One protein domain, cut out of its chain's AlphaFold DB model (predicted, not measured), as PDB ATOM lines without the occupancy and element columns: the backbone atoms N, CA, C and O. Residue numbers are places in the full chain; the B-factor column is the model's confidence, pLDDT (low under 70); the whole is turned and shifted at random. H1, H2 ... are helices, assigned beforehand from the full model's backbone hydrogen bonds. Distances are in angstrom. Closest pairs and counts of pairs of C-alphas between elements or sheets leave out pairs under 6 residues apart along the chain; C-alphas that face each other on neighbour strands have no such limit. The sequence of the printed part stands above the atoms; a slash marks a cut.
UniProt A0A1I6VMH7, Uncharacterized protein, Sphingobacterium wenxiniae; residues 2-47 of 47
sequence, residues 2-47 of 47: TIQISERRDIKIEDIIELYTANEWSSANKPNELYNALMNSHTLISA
ATOM      1  N   THR A   2      49.836 -20.657  10.873       93.62
ATOM      2  CA  THR A   2      50.936 -19.746  11.221       93.62
ATOM      3  C   THR A   2      50.955 -18.635  10.182       93.62
ATOM      4  O   THR A   2      51.033 -18.941   8.998       93.62
ATOM      5  N   ILE A   3      50.852 -17.380  10.618       94.12
ATOM      6  CA  ILE A   3      50.887 -16.195   9.747       94.12
ATOM      7  C   ILE A   3      52.241 -15.511   9.946       94.12
ATOM      8  O   ILE A   3      52.675 -15.354  11.089       94.12
ATOM      9  N   GLN A   4      52.912 -15.133   8.858       96.06
ATOM     10  CA  GLN A   4      54.192 -14.426   8.909       96.06
ATOM     11  C   GLN A   4      54.001 -12.980   8.479       96.06
ATOM     12  O   GLN A   4      53.709 -12.712   7.326       96.06
ATOM     13  N   ILE A   5      54.209 -12.050   9.406       96.50
ATOM     14  CA  ILE A   5      54.104 -10.625   9.106       96.50
ATOM     15  C   ILE A   5      55.427 -10.112   8.532       96.50
ATOM     16  O   ILE A   5      56.500 -10.433   9.048       96.50
ATOM     17  N   SER A   6      55.344  -9.304   7.476       96.19
ATOM     18  CA  SER A   6      56.494  -8.720   6.787       96.19
ATOM     19  C   SER A   6      56.274  -7.234   6.497       96.19
ATOM     20  O   SER A   6      55.176  -6.808   6.154       96.19
ATOM     21  N   GLU A   7      57.348  -6.453   6.599       96.56
ATOM     22  CA  GLU A   7      57.427  -5.051   6.150       96.56
ATOM     23  C   GLU A   7      58.120  -4.913   4.781       96.56
ATOM     24  O   GLU A   7      58.351  -3.810   4.278       96.56
ATOM     25  N   ARG A   8      58.508  -6.038   4.168       95.38
ATOM     26  CA  ARG A   8      59.179  -6.032   2.867       95.38
ATOM     27  C   ARG A   8      58.193  -5.734   1.734       95.38
ATOM     28  O   ARG A   8      57.006  -6.041   1.806       95.38
ATOM     29  N   ARG A   9      58.722  -5.137   0.665       94.50
ATOM     30  CA  ARG A   9      57.972  -4.706  -0.529       94.50
ATOM     31  C   ARG A   9      58.191  -5.623  -1.737       94.50
ATOM     32  O   ARG A   9      57.928  -5.236  -2.867       94.50
ATOM     33  N   ASP A  10      58.687  -6.833  -1.505       93.31
ATOM     34  CA  ASP A  10      58.856  -7.909  -2.484       93.31
ATOM     35  C   ASP A  10      57.508  -8.581  -2.813       93.31
ATOM     36  O   ASP A  10      57.367  -9.796  -2.713       93.31
ATOM     37  N   ILE A  11      56.507  -7.776  -3.190       94.81
ATOM     38  CA  ILE A  11      55.134  -8.215  -3.469       94.81
ATOM     39  C   ILE A  11      54.847  -8.011  -4.953       94.81
ATOM     40  O   ILE A  11      55.063  -6.923  -5.492       94.81
ATOM     41  N   LYS A  12      54.355  -9.052  -5.622       96.69
ATOM     42  CA  LYS A  12      53.999  -8.974  -7.036       96.69
ATOM     43  C   LYS A  12      52.669  -8.252  -7.214       96.69
ATOM     44  O   LYS A  12      51.759  -8.380  -6.395       96.69
ATOM     45  N   ILE A  13      52.548  -7.495  -8.300       97.62
ATOM     46  CA  ILE A  13      51.316  -6.761  -8.599       97.62
ATOM     47  C   ILE A  13      50.135  -7.715  -8.818       97.62
ATOM     48  O   ILE A  13      49.015  -7.395  -8.432       97.62
ATOM     49  N   GLU A  14      50.388  -8.903  -9.368       98.06
ATOM     50  CA  GLU A  14      49.376  -9.931  -9.604       98.06
ATOM     51  C   GLU A  14      48.745 -10.419  -8.291       98.06
ATOM     52  O   GLU A  14      47.520 -10.474  -8.201       98.06
ATOM     53  N   ASP A  15      49.559 -10.659  -7.254       97.56
ATOM     54  CA  ASP A  15      49.094 -11.110  -5.932       97.56
ATOM     55  C   ASP A  15      48.213 -10.034  -5.258       97.56
ATOM     56  O   ASP A  15      47.196 -10.330  -4.629       97.56
ATOM     57  N   ILE A  16      48.571  -8.754  -5.432       97.69
ATOM     58  CA  ILE A  16      47.790  -7.611  -4.932       97.69
ATOM     59  C   ILE A  16      46.439  -7.524  -5.649       97.69
ATOM     60  O   ILE A  16      45.409  -7.326  -5.001       97.69
ATOM     61  N   ILE A  17      46.428  -7.658  -6.977       98.25
ATOM     62  CA  ILE A  17      45.196  -7.595  -7.773       98.25
ATOM     63  C   ILE A  17      44.274  -8.761  -7.418       98.25
ATOM     64  O   ILE A  17      43.078  -8.535  -7.233       98.25
ATOM     65  N   GLU A  18      44.808  -9.979  -7.301       98.44
ATOM     66  CA  GLU A  18      44.037 -11.166  -6.922       98.44
ATOM     67  C   GLU A  18      43.364 -10.965  -5.561       98.44
ATOM     68  O   GLU A  18      42.143 -11.101  -5.453       98.44
ATOM     69  N   LEU A  19      44.130 -10.536  -4.551       98.06
ATOM     70  CA  LEU A  19      43.610 -10.264  -3.213       98.06
ATOM     71  C   LEU A  19      42.502  -9.205  -3.235       98.06
ATOM     72  O   LEU A  19      41.437  -9.409  -2.654       98.06
ATOM     73  N   TYR A  20      42.730  -8.071  -3.899       98.44
ATOM     74  CA  TYR A  20      41.749  -6.985  -3.936       98.44
ATOM     75  C   TYR A  20      40.490  -7.373  -4.717       98.44
ATOM     76  O   TYR A  20      39.389  -7.003  -4.316       98.44
ATOM     77  N   THR A  21      40.635  -8.152  -5.792       98.38
ATOM     78  CA  THR A  21      39.506  -8.659  -6.584       98.38
ATOM     79  C   THR A  21      38.674  -9.651  -5.776       98.38
ATOM     80  O   THR A  21      37.451  -9.539  -5.764       98.38
ATOM     81  N   ALA A  22      39.316 -10.567  -5.043       98.62
ATOM     82  CA  ALA A  22      38.637 -11.526  -4.169       98.62
ATOM     83  C   ALA A  22      37.846 -10.851  -3.032       98.62
ATOM     84  O   ALA A  22      36.887 -11.426  -2.523       98.62
ATOM     85  N   ASN A  23      38.234  -9.628  -2.655       98.38
ATOM     86  CA  ASN A  23      37.539  -8.795  -1.670       98.38
ATOM     87  C   ASN A  23      36.591  -7.758  -2.301       98.38
ATOM     88  O   ASN A  23      36.096  -6.878  -1.598       98.38
ATOM     89  N   GLU A  24      36.355  -7.825  -3.616       98.38
ATOM     90  CA  GLU A  24      35.493  -6.898  -4.365       98.38
ATOM     91  C   GLU A  24      35.888  -5.412  -4.204       98.38
ATOM     92  O   GLU A  24      35.067  -4.496  -4.317       98.38
ATOM     93  N   TRP A  25      37.170  -5.133  -3.950       98.38
ATOM     94  CA  TRP A  25      37.663  -3.770  -3.775       98.38
ATOM     95  C   TRP A  25      37.914  -3.086  -5.115       98.38
ATOM     96  O   TRP A  25      38.718  -3.524  -5.938       98.38
ATOM     97  N   SER A  26      37.284  -1.925  -5.300       98.06
ATOM     98  CA  SER A  26      37.326  -1.167  -6.557       98.06
ATOM     99  C   SER A  26      38.726  -0.710  -6.975       98.06
ATOM    100  O   SER A  26      38.947  -0.443  -8.156       98.06
ATOM    101  N   SER A  27      39.689  -0.656  -6.049       98.25
ATOM    102  CA  SER A  27      41.093  -0.372  -6.363       98.25
ATOM    103  C   SER A  27      41.727  -1.422  -7.282       98.25
ATOM    104  O   SER A  27      42.642  -1.069  -8.020       98.25
ATOM    105  N   ALA A  28      41.220  -2.664  -7.321       98.12
ATOM    106  CA  ALA A  28      41.662  -3.678  -8.286       98.12
ATOM    107  C   ALA A  28      41.468  -3.228  -9.746       98.12
ATOM    108  O   ALA A  28      42.247  -3.600 -10.620       98.12
ATOM    109  N   ASN A  29      40.485  -2.357 -10.009       98.31
ATOM    110  CA  ASN A  29      40.224  -1.803 -11.343       98.31
ATOM    111  C   ASN A  29      41.252  -0.735 -11.767       98.31
ATOM    112  O   ASN A  29      41.196  -0.242 -12.893       98.31
ATOM    113  N   LYS A  30      42.162  -0.344 -10.866       98.50
ATOM    114  CA  LYS A  30      43.237   0.635 -11.086       98.50
ATOM    115  C   LYS A  30      44.577   0.054 -10.612       98.50
ATOM    116  O   LYS A  30      45.144   0.534  -9.628       98.50
ATOM    117  N   PRO A  31      45.066  -1.017 -11.262       97.81
ATOM    118  CA  PRO A  31      46.165  -1.831 -10.744       97.81
ATOM    119  C   PRO A  31      47.469  -1.045 -10.574       97.81
ATOM    120  O   PRO A  31      48.161  -1.211  -9.573       97.81
ATOM    121  N   ASN A  32      47.779  -0.139 -11.505       98.31
ATOM    122  CA  ASN A  32      48.996   0.669 -11.442       98.31
ATOM    123  C   ASN A  32      48.946   1.674 -10.284       98.31
ATOM    124  O   ASN A  32      49.920   1.825  -9.550       98.31
ATOM    125  N   GLU A  33      47.821   2.361 -10.096       98.56
ATOM    126  CA  GLU A  33      47.624   3.316  -9.007       98.56
ATOM    127  C   GLU A  33      47.610   2.620  -7.650       98.56
ATOM    128  O   GLU A  33      48.239   3.111  -6.717       98.56
ATOM    129  N   LEU A  34      46.944   1.465  -7.550       98.44
ATOM    130  CA  LEU A  34      46.946   0.634  -6.351       98.44
ATOM    131  C   LEU A  34      48.371   0.206  -5.985       98.44
ATOM    132  O   LEU A  34      48.816   0.442  -4.863       98.44
ATOM    133  N   TYR A  35      49.105  -0.367  -6.939       98.19
ATOM    134  CA  TYR A  35      50.475  -0.812  -6.712       98.19
ATOM    135  C   TYR A  35      51.380   0.349  -6.289       98.19
ATOM    136  O   TYR A  35      52.071   0.262  -5.276       98.19
ATOM    137  N   ASN A  36      51.320   1.477  -7.000       98.00
ATOM    138  CA  ASN A  36      52.106   2.661  -6.663       98.00
ATOM    139  C   ASN A  36      51.735   3.234  -5.288       98.00
ATOM    140  O   ASN A  36      52.631   3.642  -4.550       98.00
ATOM    141  N   ALA A  37      50.452   3.246  -4.918       97.69
ATOM    142  CA  ALA A  37      50.010   3.700  -3.602       97.69
ATOM    143  C   ALA A  37      50.579   2.821  -2.479       97.69
ATOM    144  O   ALA A  37      51.060   3.348  -1.478       97.69
ATOM    145  N   LEU A  38      50.584   1.496  -2.664       97.44
ATOM    146  CA  LEU A  38      51.168   0.561  -1.703       97.44
ATOM    147  C   LEU A  38      52.690   0.702  -1.638       97.44
ATOM    148  O   LEU A  38      53.243   0.796  -0.548       97.44
ATOM    149  N   MET A  39      53.381   0.767  -2.779       97.00
ATOM    150  CA  MET A  39      54.847   0.854  -2.829       97.00
ATOM    151  C   MET A  39      55.404   2.169  -2.275       97.00
ATOM    152  O   MET A  39      56.522   2.180  -1.765       97.00
ATOM    153  N   ASN A  40      54.625   3.251  -2.328       97.00
ATOM    154  CA  ASN A  40      55.022   4.573  -1.838       97.00
ATOM    155  C   ASN A  40      54.353   4.964  -0.509       97.00
ATOM    156  O   ASN A  40      54.469   6.109  -0.073       97.00
ATOM    157  N   SER A  41      53.647   4.042   0.153       97.12
ATOM    158  CA  SER A  41      53.063   4.304   1.469       97.12
ATOM    159  C   SER A  41      54.151   4.530   2.525       97.12
ATOM    160  O   SER A  41      55.228   3.935   2.462       97.12
ATOM    161  N   HIS A  42      53.852   5.335   3.551       96.69
ATOM    162  CA  HIS A  42      54.760   5.509   4.693       96.69
ATOM    163  C   HIS A  42      55.059   4.173   5.396       96.69
ATOM    164  O   HIS A  42      56.185   3.923   5.815       96.69
ATOM    165  N   THR A  43      54.065   3.283   5.455       96.44
ATOM    166  CA  THR A  43      54.188   1.935   6.017       96.44
ATOM    167  C   THR A  43      53.391   0.953   5.162       96.44
ATOM    168  O   THR A  43      52.279   1.269   4.730       96.44
ATOM    169  N   LEU A  44      53.952  -0.228   4.902       97.25
ATOM    170  CA  LEU A  44      53.281  -1.343   4.233       97.25
ATOM    171  C   LEU A  44      53.538  -2.612   5.045       97.25
ATOM    172  O   LEU A  44      54.691  -2.931   5.315       97.25
ATOM    173  N   ILE A  45      52.466  -3.304   5.425       96.94
ATOM    174  CA  ILE A  45      52.506  -4.563   6.173       96.94
ATOM    175  C   ILE A  45      51.797  -5.631   5.342       96.94
ATOM    176  O   ILE A  45      50.693  -5.387   4.855       96.94
ATOM    177  N   SER A  46      52.419  -6.798   5.196       95.69
ATOM    178  CA  SER A  46      51.869  -7.977   4.513       95.69
ATOM    179  C   SER A  46      51.927  -9.225   5.402       95.69
ATOM    180  O   SER A  46      52.559  -9.203   6.465       95.69
ATOM    181  N   ALA A  47      51.209 -10.277   4.995       93.69
ATOM    182  CA  ALA A  47      50.969 -11.500   5.760       93.69
ATOM    183  C   ALA A  47      50.869 -12.739   4.858       93.69
ATOM    184  O   ALA A  47      50.438 -12.561   3.696       93.69
TER     185      ALA A  47
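AT A GLANCE: This is residues 2 to 47 of the 47 residues of an uncharacterized protein of Sphingobacterium wenxiniae (UniProt A0A1I6VMH7). Three short helices cluster at one end of the model, their centres making a triangle: H1 and H3 stand nearly crosswise to each other, and the small H2 forms the turn between them at the end away from the tails. At the other end the two end stretches without a named element, residues 2 to 12 and 40 to 47, come together, with Thr 2 to Ile 5 and Ile 45 to Ala 47 on the same side of the model. The printed part has 46 residues with three named helices, in the order H1, H2, H3, and no named strand; the helices hold 23 of the 46 residues, and the class is all helix. The whole is compact, with a radius of gyration of the C-alphas of 10.7 A and spans of 28 by 25 by 14 A.

HOW THE PARTS SIT: The longest helix by residues is H1, residues 13 to 22. It touches H2, residues 26 to 29, where their closest C-alphas, those of Ile 17 and Ala 28, are 5.3 A apart. H1 also touches H3, residues 31 to 39, where the closest C-alphas, those of Ile 13 and Tyr 35, are 6.3 A apart. The lines of H1 and H3 are about perpendicular, but only just, at 72 degrees. H2 and H3 only just touch, and touch only at the corner by their link, with 3 pairs of C-alphas within 8 A; the closest are those of Ser 27 and Leu 34, 5.9 A apart. In H1 and H3 every O i to N i+4 pair is within hydrogen-bond range, and H2 is too short for such a pair; its one O i to N i+3 pair is within range.

IN THESE COORDINATES: H1 runs from Ile 13, with its C-alpha at (51.316, -6.761, -8.599), to Ala 22, and measures 14.3 A from first to last C-alpha. H2 runs from Ser 26, with its C-alpha at (37.326, -1.167, -6.557), to Asn 29. H3 runs from Pro 31 to Met 39, measures 12.1 A, and ends with its C-alpha at (54.847, 0.854, -2.829).

THE WHOLE: The two C-alphas farthest apart, those of Thr 2 and Lys 30, are 31.2 A apart. The C-alphas of Thr 2 and Ala 47, the first and last printed residues, are 9.9 A apart, and Ala 47 is the chain's last residue. The links from H1 to H2 and from H2 to H3 are tight, with 3 residues and 1 residue between the helices. The printed part has no cut. The mean pLDDT of the printed part is 97.1, and no printed residue is under 70.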